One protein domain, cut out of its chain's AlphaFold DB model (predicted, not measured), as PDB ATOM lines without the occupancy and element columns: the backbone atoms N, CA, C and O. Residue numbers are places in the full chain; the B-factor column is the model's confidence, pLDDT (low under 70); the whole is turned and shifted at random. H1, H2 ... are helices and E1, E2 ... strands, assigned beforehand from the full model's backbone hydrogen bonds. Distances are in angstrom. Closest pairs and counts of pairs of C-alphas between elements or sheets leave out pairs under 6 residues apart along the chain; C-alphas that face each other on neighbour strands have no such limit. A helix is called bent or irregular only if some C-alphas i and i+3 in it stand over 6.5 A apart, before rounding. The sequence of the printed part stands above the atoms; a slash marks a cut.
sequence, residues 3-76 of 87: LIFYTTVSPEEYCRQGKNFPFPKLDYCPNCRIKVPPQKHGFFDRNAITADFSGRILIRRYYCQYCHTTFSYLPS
ATOM      1  N   LEU A   3     146.188 181.079 204.551       93.38
ATOM      2  CA  LEU A   3     147.558 180.903 204.094       93.38
ATOM      3  C   LEU A   3     147.854 179.420 204.044       93.38
ATOM      4  O   LEU A   3     147.503 178.689 204.969       93.38
ATOM      5  N   ILE A   4     148.478 178.993 202.958       93.94
ATOM      6  CA  ILE A   4     148.828 177.598 202.746       93.94
ATOM      7  C   ILE A   4     150.268 177.393 203.178       93.94
ATOM      8  O   ILE A   4     151.142 178.194 202.844       93.94
ATOM      9  N   PHE A   5     150.515 176.316 203.913       93.62
ATOM     10  CA  PHE A   5     151.864 175.837 204.165       93.62
ATOM     11  C   PHE A   5     151.999 174.399 203.684       93.62
ATOM     12  O   PHE A   5     151.067 173.600 203.779       93.62
ATOM     13  N   TYR A   6     153.176 174.081 203.160       93.50
ATOM     14  CA  TYR A   6     153.492 172.731 202.737       93.50
ATOM     15  C   TYR A   6     153.798 171.850 203.950       93.50
ATOM     16  O   TYR A   6     154.535 172.254 204.850       93.50
ATOM     17  N   THR A   7     153.228 170.649 203.965       93.06
ATOM     18  CA  THR A   7     153.514 169.614 204.958       93.06
ATOM     19  C   THR A   7     153.712 168.279 204.257       93.06
ATOM     20  O   THR A   7     152.979 167.950 203.329       93.06
ATOM     21  N   THR A   8     154.698 167.511 204.715       93.81
ATOM     22  CA  THR A   8     154.941 166.126 204.282       93.81
ATOM     23  C   THR A   8     154.201 165.107 205.151       93.81
ATOM     24  O   THR A   8     154.194 163.919 204.847       93.81
ATOM     25  N   VAL A   9     153.586 165.567 206.243       95.31
ATOM     26  CA  VAL A   9     152.813 164.745 207.175       95.31
ATOM     27  C   VAL A   9     151.449 164.403 206.569       95.31
ATOM     28  O   VAL A   9     150.788 165.295 206.030       95.31
ATOM     29  N   SER A  10     151.017 163.142 206.693       94.88
ATOM     30  CA  SER A  10     149.700 162.694 206.218       94.88
ATOM     31  C   SER A  10     148.551 163.393 206.968       94.88
ATOM     32  O   SER A  10     148.741 163.854 208.099       94.88
ATOM     33  N   PRO A  11     147.340 163.475 206.383       94.75
ATOM     34  CA  PRO A  11     146.181 164.064 207.058       94.75
ATOM     35  C   PRO A  11     145.849 163.397 208.401       94.75
ATOM     36  O   PRO A  11     145.539 164.095 209.369       94.75
ATOM     37  N   GLU A  12     145.977 162.070 208.487       95.75
ATOM     38  CA  GLU A  12     145.761 161.300 209.718       95.75
ATOM     39  C   GLU A  12     146.760 161.688 210.815       95.75
ATOM     40  O   GLU A  12     146.370 162.048 211.929       95.75
ATOM     41  N   GLU A  13     148.054 161.694 210.495       96.56
ATOM     42  CA  GLU A  13     149.104 162.044 211.450       96.56
ATOM     43  C   GLU A  13     149.011 163.522 211.862       96.56
ATOM     44  O   GLU A  13     149.167 163.862 213.038       96.56
ATOM     45  N   TYR A  14     148.667 164.411 210.926       96.94
ATOM     46  CA  TYR A  14     148.374 165.811 211.225       96.94
ATOM     47  C   TYR A  14     147.221 165.932 212.233       96.94
ATOM     48  O   TYR A  14     147.321 166.668 213.222       96.94
ATOM     49  N   CYS A  15     146.135 165.187 212.007       96.75
ATOM     50  CA  CYS A  15     144.982 165.139 212.898       96.75
ATOM     51  C   CYS A  15     145.378 164.649 214.297       96.75
ATOM     52  O   CYS A  15     145.020 165.283 215.293       96.75
ATOM     53  N   ARG A  16     146.175 163.575 214.374       97.19
ATOM     54  CA  ARG A  16     146.673 162.993 215.627       97.19
ATOM     55  C   ARG A  16     147.536 163.972 216.424       97.19
ATOM     56  O   ARG A  16     147.402 164.056 217.644       97.19
ATOM     57  N   GLN A  17     148.409 164.730 215.758       97.38
ATOM     58  CA  GLN A  17     149.254 165.732 216.418       97.38
ATOM     59  C   GLN A  17     148.445 166.923 216.947       97.38
ATOM     60  O   GLN A  17     148.773 167.481 218.000       97.38
ATOM     61  N   GLY A  18     147.390 167.331 216.235       96.31
ATOM     62  CA  GLY A  18     146.457 168.366 216.672       96.31
ATOM     63  C   GLY A  18     147.156 169.659 217.108       96.31
ATOM     64  O   GLY A  18     147.800 170.347 216.315       96.31
ATOM     65  N   LYS A  19     147.041 170.021 218.395       96.69
ATOM     66  CA  LYS A  19     147.648 171.255 218.932       96.69
ATOM     67  C   LYS A  19     149.178 171.214 219.001       96.69
ATOM     68  O   LYS A  19     149.787 172.286 219.043       96.69
ATOM     69  N   ASN A  20     149.756 170.014 219.018       96.94
ATOM     70  CA  ASN A  20     151.193 169.773 219.133       96.94
ATOM     71  C   ASN A  20     151.904 169.775 217.774       96.94
ATOM     72  O   ASN A  20     153.131 169.726 217.746       96.94
ATOM     73  N   PHE A  21     151.160 169.863 216.664       97.06
ATOM     74  CA  PHE A  21     151.751 169.972 215.334       97.06
ATOM     75  C   PHE A  21     152.720 171.172 215.265       97.06
ATOM     76  O   PHE A  21     152.384 172.259 215.765       97.06
ATOM     77  N   PRO A  22     153.911 171.028 214.655       95.12
ATOM     78  CA  PRO A  22     154.909 172.092 214.564       95.12
ATOM     79  C   PRO A  22     154.514 173.140 213.511       95.12
ATOM     80  O   PRO A  22     155.095 173.231 212.433       95.12
ATOM     81  N   PHE A  23     153.503 173.956 213.825       94.25
ATOM     82  CA  PHE A  23     153.023 175.009 212.928       94.25
ATOM     83  C   PHE A  23     154.145 175.982 212.533       94.25
ATOM     84  O   PHE A  23     154.938 176.372 213.399       94.25
ATOM     85  N   PRO A  24     154.165 176.456 211.270       90.75
ATOM     86  CA  PRO A  24     155.144 177.435 210.821       90.75
ATOM     87  C   PRO A  24     155.151 178.684 211.701       90.75
ATOM     88  O   PRO A  24     154.094 179.218 212.061       90.75
ATOM     89  N   LYS A  25     156.357 179.152 212.026       90.25
ATOM     90  CA  LYS A  25     156.577 180.444 212.675       90.25
ATOM     91  C   LYS A  25     156.602 181.534 211.608       90.25
ATOM     92  O   LYS A  25     157.125 181.332 210.517       90.25
ATOM     93  N   LEU A  26     155.997 182.667 211.931       91.69
ATOM     94  CA  LEU A  26     155.904 183.828 211.058       91.69
ATOM     95  C   LEU A  26     156.718 184.960 211.661       91.69
ATOM     96  O   LEU A  26     156.457 185.347 212.797       91.69
ATOM     97  N   ASP A  27     157.628 185.523 210.878       95.00
ATOM     98  CA  ASP A  27     158.465 186.645 211.322       95.00
ATOM     99  C   ASP A  27     157.838 188.010 210.997       95.00
ATOM    100  O   ASP A  27     158.276 189.051 211.484       95.00
ATOM    101  N   TYR A  28     156.794 188.019 210.165       95.31
ATOM    102  CA  TYR A  28     156.116 189.230 209.720       95.31
ATOM    103  C   TYR A  28     154.620 188.997 209.477       95.31
ATOM    104  O   TYR A  28     154.160 187.864 209.302       95.31
ATOM    105  N   CYS A  29     153.839 190.080 209.437       95.50
ATOM    106  CA  CYS A  29     152.431 190.004 209.065       95.50
ATOM    107  C   CYS A  29     152.272 189.813 207.546       95.50
ATOM    108  O   CYS A  29     152.666 190.692 206.780       95.50
ATOM    109  N   PRO A  30     151.612 188.748 207.077       94.12
ATOM    110  CA  PRO A  30     151.391 188.515 205.650       94.12
ATOM    111  C   PRO A  30     150.515 189.586 204.979       94.12
ATOM    112  O   PRO A  30     150.663 189.803 203.783       94.12
ATOM    113  N   ASN A  31     149.651 190.274 205.739       95.38
ATOM    114  CA  ASN A  31     148.768 191.322 205.220       95.38
ATOM    115  C   ASN A  31     149.462 192.697 205.150       95.38
ATOM    116  O   ASN A  31     149.631 193.252 204.073       95.38
ATOM    117  N   CYS A  32     149.907 193.245 206.289       96.06
ATOM    118  CA  CYS A  32     150.495 194.595 206.341       96.06
ATOM    119  C   CYS A  32     152.030 194.628 206.285       96.06
ATOM    120  O   CYS A  32     152.621 195.698 206.377       96.06
ATOM    121  N   ARG A  33     152.690 193.467 206.167       95.69
ATOM    122  CA  ARG A  33     154.148 193.310 205.998       95.69
ATOM    123  C   ARG A  33     155.018 193.838 207.146       95.69
ATOM    124  O   ARG A  33     156.242 193.815 207.024       95.69
ATOM    125  N   ILE A  34     154.429 194.238 208.277       96.50
ATOM    126  CA  ILE A  34     155.197 194.616 209.470       96.50
ATOM    127  C   ILE A  34     156.058 193.440 209.945       96.50
ATOM    128  O   ILE A  34     155.564 192.316 210.048       96.50
ATOM    129  N   LYS A  35     157.338 193.697 210.244       96.31
ATOM    130  CA  LYS A  35     158.329 192.702 210.697       96.31
ATOM    131  C   LYS A  35     158.183 192.369 212.186       96.31
ATOM    132  O   LYS A  35     159.140 192.433 212.949       96.31
ATOM    133  N   VAL A  36     156.952 192.093 212.600       93.50
ATOM    134  CA  VAL A  36     156.618 191.640 213.949       93.50
ATOM    135  C   VAL A  36     155.793 190.360 213.815       93.50
ATOM    136  O   VAL A  36     154.796 190.367 213.077       93.50
ATOM    137  N   PRO A  37     156.167 189.274 214.516       94.12
ATOM    138  CA  PRO A  37     155.407 188.038 214.514       94.12
ATOM    139  C   PRO A  37     153.946 188.257 214.929       94.12
ATOM    140  O   PRO A  37     153.675 188.870 215.967       94.12
ATOM    141  N   PRO A  38     152.977 187.745 214.158       95.44
ATOM    142  CA  PRO A  38     151.577 187.779 214.549       95.44
ATOM    143  C   PRO A  38     151.335 186.882 215.770       95.44
ATOM    144  O   PRO A  38     151.946 185.822 215.931       95.44
ATOM    145  N   GLN A  39     150.394 187.274 216.625       96.06
ATOM    146  CA  GLN A  39     150.064 186.514 217.824       96.06
ATOM    147  C   GLN A  39     149.281 185.248 217.477       96.06
ATOM    148  O   GLN A  39     148.428 185.250 216.588       96.06
ATOM    149  N   LYS A  40     149.531 184.159 218.213       95.31
ATOM    150  CA  LYS A  40     148.713 182.943 218.125       95.31
ATOM    151  C   LYS A  40     147.304 183.264 218.610       95.31
ATOM    152  O   LYS A  40     147.124 183.751 219.720       95.31
ATOM    153  N   HIS A  41     146.308 182.941 217.799       96.12
ATOM    154  CA  HIS A  41     144.917 183.311 218.039       96.12
ATOM    155  C   HIS A  41     144.012 182.071 218.050       96.12
ATOM    156  O   HIS A  41     142.996 181.988 217.362       96.12
ATOM    157  N   GLY A  42     144.442 181.067 218.818       96.50
ATOM    158  CA  GLY A  42     143.717 179.814 218.999       96.50
ATOM    159  C   GLY A  42     143.714 178.914 217.764       96.50
ATOM    160  O   GLY A  42     144.669 178.883 216.979       96.50
ATOM    161  N   PHE A  43     142.642 178.138 217.652       97.75
ATOM    162  CA  PHE A  43     142.389 177.184 216.581       97.75
ATOM    163  C   PHE A  43     140.907 177.192 216.218       97.75
ATOM    164  O   PHE A  43     140.087 177.692 216.986       97.75
ATOM    165  N   PHE A  44     140.573 176.599 215.079       96.12
ATOM    166  CA  PHE A  44     139.220 176.136 214.789       96.12
ATOM    167  C   PHE A  44     139.278 174.748 214.153       96.12
ATOM    168  O   PHE A  44     140.306 174.359 213.591       96.12
ATOM    169  N   ASP A  45     138.185 174.012 214.258       95.56
ATOM    170  CA  ASP A  45     137.976 172.711 213.638       95.56
ATOM    171  C   ASP A  45     137.505 172.846 212.183       95.56
ATOM    172  O   ASP A  45     136.653 173.666 211.843       95.56
ATOM    173  N   ARG A  46     138.089 172.034 211.300       93.75
ATOM    174  CA  ARG A  46     137.767 171.994 209.870       93.75
ATOM    175  C   ARG A  46     137.609 170.550 209.417       93.75
ATOM    176  O   ARG A  46     138.436 169.717 209.769       93.75
ATOM    177  N   ASN A  47     136.602 170.272 208.594       91.81
ATOM    178  CA  ASN A  47     136.502 168.984 207.906       91.81
ATOM    179  C   ASN A  47     137.602 168.871 206.842       91.81
ATOM    180  O   ASN A  47     137.781 169.784 206.031       91.81
ATOM    181  N   ALA A  48     138.318 167.753 206.845       90.19
ATOM    182  CA  ALA A  48     139.272 167.383 205.815       90.19
ATOM    183  C   ALA A  48     138.908 165.997 205.282       90.19
ATOM    184  O   ALA A  48     138.669 165.073 206.058       90.19
ATOM    185  N   ILE A  49     138.842 165.903 203.956       87.56
ATOM    186  CA  ILE A  49     138.570 164.674 203.222       87.56
ATOM    187  C   ILE A  49     139.682 164.543 202.184       87.56
ATOM    188  O   ILE A  49     139.908 165.465 201.397       87.56
ATOM    189  N   THR A  50     140.391 163.426 202.232       85.12
ATOM    190  CA  THR A  50     141.355 162.956 201.235       85.12
ATOM    191  C   THR A  50     140.975 161.529 200.834       85.12
ATOM    192  O   THR A  50     139.997 160.983 201.342       85.12
ATOM    193  N   ALA A  51     141.716 160.915 199.910       84.00
ATOM    194  CA  ALA A  51     141.435 159.547 199.461       84.00
ATOM    195  C   ALA A  51     141.500 158.502 200.596       84.00
ATOM    196  O   ALA A  51     140.804 157.495 200.558       84.00
ATOM    197  N   ASP A  52     142.334 158.753 201.601       86.06
ATOM    198  CA  ASP A  52     142.693 157.848 202.694       86.06
ATOM    199  C   ASP A  52     142.212 158.325 204.076       86.06
ATOM    200  O   ASP A  52     142.340 157.601 205.060       86.06
ATOM    201  N   PHE A  53     141.649 159.532 204.177       90.25
ATOM    202  CA  PHE A  53     141.255 160.126 205.452       90.25
ATOM    203  C   PHE A  53     139.974 160.952 205.334       90.25
ATOM    204  O   PHE A  53     139.800 161.754 204.420       90.25
ATOM    205  N   SER A  54     139.095 160.825 206.326       92.19
ATOM    206  CA  SER A  54     137.934 161.695 206.503       92.19
ATOM    207  C   SER A  54     137.766 162.010 207.984       92.19
ATOM    208  O   SER A  54     137.620 161.109 208.809       92.19
ATOM    209  N   GLY A  55     137.813 163.291 208.345       92.62
ATOM    210  CA  GLY A  55     137.728 163.691 209.745       92.62
ATOM    211  C   GLY A  55     137.812 165.193 209.981       92.62
ATOM    212  O   GLY A  55     137.888 165.999 209.052       92.62
ATOM    213  N   ARG A  56     137.799 165.583 211.263       95.19
ATOM    214  CA  ARG A  56     138.000 166.975 211.689       95.19
ATOM    215  C   ARG A  56     139.439 167.198 212.113       95.19
ATOM    216  O   ARG A  56     139.938 166.504 212.989       95.19
ATOM    217  N   ILE A  57     140.058 168.234 211.565       96.19
ATOM    218  CA  ILE A  57     141.418 168.649 211.895       96.19
ATOM    219  C   ILE A  57     141.428 170.024 212.561       96.19
ATOM    220  O   ILE A  57     140.542 170.850 212.335       96.19
ATOM    221  N   LEU A  58     142.464 170.298 213.355       97.62
ATOM    222  CA  LEU A  58     142.675 171.614 213.954       97.62
ATOM    223  C   LEU A  58     143.473 172.520 213.018       97.62
ATOM    224  O   LEU A  58     144.561 172.170 212.562       97.62
ATOM    225  N   ILE A  59     142.964 173.726 212.791       97.19
ATOM    226  CA  ILE A  59     143.619 174.756 211.990       97.19
ATOM    227  C   ILE A  59     144.078 175.892 212.894       97.19
ATOM    228  O   ILE A  59     143.282 176.503 213.612       97.19
ATOM    229  N   ARG A  60     145.376 176.201 212.851       96.75
ATOM    230  CA  ARG A  60     145.967 177.301 213.617       96.75
ATOM    231  C   ARG A  60     145.516 178.648 213.065       96.75
ATOM    232  O   ARG A  60     145.547 178.884 211.857       96.75
ATOM    233  N   ARG A  61     145.170 179.561 213.972       97.00
ATOM    234  CA  ARG A  61     144.890 180.967 213.673       97.00
ATOM    235  C   ARG A  61     145.967 181.877 214.236       97.00
ATOM    236  O   ARG A  61     146.536 181.614 215.297       97.00
ATOM    237  N   TYR A  62     146.172 182.982 213.542       96.75
ATOM    238  CA  TYR A  62     147.063 184.062 213.914       96.75
ATOM    239  C   TYR A  62     146.337 185.399 213.776       96.75
ATOM    240  O   TYR A  62     145.460 185.551 212.924       96.75
ATOM    241  N   TYR A  63     146.712 186.357 214.614       96.81
ATOM    242  CA  TYR A  63     146.145 187.697 214.640       96.81
ATOM    243  C   TYR A  63     147.261 188.737 214.624       96.81
ATOM    244  O   TYR A  63     148.208 188.670 215.411       96.81
ATOM    245  N   CYS A  64     147.161 189.703 213.714       96.75
ATOM    246  CA  CYS A  64     148.062 190.844 213.704       96.75
ATOM    247  C   CYS A  64     147.498 191.971 214.573       96.75
ATOM    248  O   CYS A  64     146.437 192.500 214.269       96.75
ATOM    249  N   GLN A  65     148.257 192.389 215.583       96.56
ATOM    250  CA  GLN A  65     147.894 193.495 216.480       96.56
ATOM    251  C   GLN A  65     147.963 194.887 215.819       96.56
ATOM    252  O   GLN A  65     147.561 195.863 216.432       96.56
ATOM    253  N   TYR A  66     148.468 194.993 214.583       96.69
ATOM    254  CA  TYR A  66     148.653 196.279 213.891       96.69
ATOM    255  C   TYR A  66     147.590 196.540 212.821       96.69
ATOM    256  O   TYR A  66     147.033 197.626 212.751       96.69
ATOM    257  N   CYS A  67     147.304 195.550 211.970       96.62
ATOM    258  CA  CYS A  67     146.266 195.662 210.937       96.62
ATOM    259  C   CYS A  67     144.976 194.917 211.300       96.62
ATOM    260  O   CYS A  67     144.104 194.740 210.452       96.62
ATOM    261  N   HIS A  68     144.899 194.396 212.530       96.56
ATOM    262  CA  HIS A  68     143.758 193.671 213.100       96.56
ATOM    263  C   HIS A  68     143.246 192.500 212.247       96.56
ATOM    264  O   HIS A  68     142.119 192.029 212.395       96.56
ATOM    265  N   THR A  69     144.087 191.998 211.343       96.00
ATOM    266  CA  THR A  69     143.715 190.932 210.421       96.00
ATOM    267  C   THR A  69     143.947 189.578 211.078       96.00
ATOM    268  O   THR A  69     145.050 189.282 211.547       96.00
ATOM    269  N   THR A  70     142.915 188.732 211.053       96.62
ATOM    270  CA  THR A  70     143.016 187.316 211.422       96.62
ATOM    271  C   THR A  70     143.268 186.468 210.182       96.62
ATOM    272  O   THR A  70     142.593 186.609 209.154       96.62
ATOM    273  N   PHE A  71     144.209 185.539 210.281       94.81
ATOM    274  CA  PHE A  71     144.470 184.565 209.231       94.81
ATOM    275  C   PHE A  71     144.681 183.167 209.788       94.81
ATOM    276  O   PHE A  71     145.123 182.978 210.921       94.81
ATOM    277  N   SER A  72     144.320 182.181 208.980       95.06
ATOM    278  CA  SER A  72     144.457 180.767 209.293       95.06
ATOM    279  C   SER A  72     145.539 180.124 208.438       95.06
ATOM    280  O   SER A  72     145.720 180.497 207.282       95.06
ATOM    281  N   TYR A  73     146.252 179.165 209.021       93.19
ATOM    282  CA  TYR A  73     147.293 178.391 208.350       93.19
ATOM    283  C   TYR A  73     146.756 177.008 208.004       93.19
ATOM    284  O   TYR A  73     146.589 176.165 208.884       93.19
ATOM    285  N   LEU A  74     146.444 176.808 206.731       94.75
ATOM    286  CA  LEU A  74     145.904 175.571 206.193       94.75
ATOM    287  C   LEU A  74     147.056 174.702 205.667       94.75
ATOM    288  O   LEU A  74     147.920 175.217 204.953       94.75
ATOM    289  N   PRO A  75     147.076 173.401 205.987       94.69
ATOM    290  CA  PRO A  75     148.035 172.483 205.387       94.69
ATOM    291  C   PRO A  75     147.757 172.320 203.886       94.69
ATOM    292  O   PRO A  75     146.624 172.479 203.429       94.69
ATOM    293  N   SER A  76     148.786 171.967 203.115       92.31
ATOM    294  CA  SER A  76     148.727 171.831 201.652       92.31
ATOM    295  C   SER A  76     147.749 170.776 201.136       92.31
ATOM    296  O   SER A  76     147.396 170.823 199.969       92.31
TER     297      SER A  76
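Overview. This is residues 3 to 76 of the 87 residues of an uncharacterized protein of Moorella mulderi DSM 14980 (UniProt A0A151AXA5). A long, strongly twisted ribbon of two strands, the hairpin E2 and E3, makes the longest axis, and the one short helix, H1, packs on one face of it. E4 and then the short E1 extend the sheet beyond E3, and residues 21 to 38, with no named element, lead from H1 to E2. You have 74 printed residues with one named helix and four named strands, in the order E1, H1, E2, E3, E4; the sheet's order is E1, E4, E3, E2, mixed, and the class is mixed, helices and strands. The whole is only just compact, close to loose, with a radius of gyration of the C-alphas of 13.2 A, and its C-alphas span 40 by 20 by 19 A.

Arrangement. Start at E1, residues 3 to 5, an edge strand parallel to E4, residues 70 to 75, at 31 degrees; N 3 and O 72 are 2.8 A apart, within hydrogen-bond range. The pairing of E4 is staggered: its residues 73 to 75 pair with E1, and its residues 70 to 73 with E3, residues 54 to 63. Go next to H1, residues 11 to 20, which is on the sheet at a height of 8.3 A; it lies over E3 and over E2, residues 39 to 49, along the strands, at 21 degrees to E2 on the local plane. The closest C-alphas of H1 and E3, those of Cys 15 and Ile 57, are 5.1 A apart. With H1 on one face, the sheet and helix make two layers. In H1, 4 of 6 O i to N i+4 pairs are within hydrogen-bond range. E1, H1 and E2 form a split strand-helix-strand unit, two strands of one sheet that are not neighbours, with a helix between them along the chain and E4 and E3 between them in the sheet, and its crossover is right-handed. E2, E3 and E4 are a meander, each strand the antiparallel neighbour of the one before. In the hairpin of E2 and E3, N 46 and O 57 are 2.9 A apart; in that of E3 and E4, N 73 and O 60 are 2.9 A apart, both within hydrogen-bond range. E1 stays apart from E2 and E3.

Along the chain. Find C-alpha 3 at (147.558, 180.903, 204.094), where E1 begins; it runs 6.6 A. H1 begins at C-alpha 11, (146.181, 164.064, 207.058), and is 14.3 A long; it is irregular, with C-alphas 16 and 19 at 9.0 A. E2 runs 28.7 A and bends by 58 degrees at residue 42, E3 runs 28.5 A, and E4 runs 16.8 A to C-alpha 75 at (148.035, 172.483, 205.387).

Size, cuts and confidence. Look at Asp 52 and Tyr 66, whose C-alphas are the two farthest apart, 40.5 A. The outline is only just elongated. The printed part has no cut. The link from H1 to E2, 18 residues, is long; those from E1 to H1 and from E2 to E3 are tight, and that from E3 to E4 is short. The mean pLDDT of the printed part is 94.6, and no printed residue is under 70.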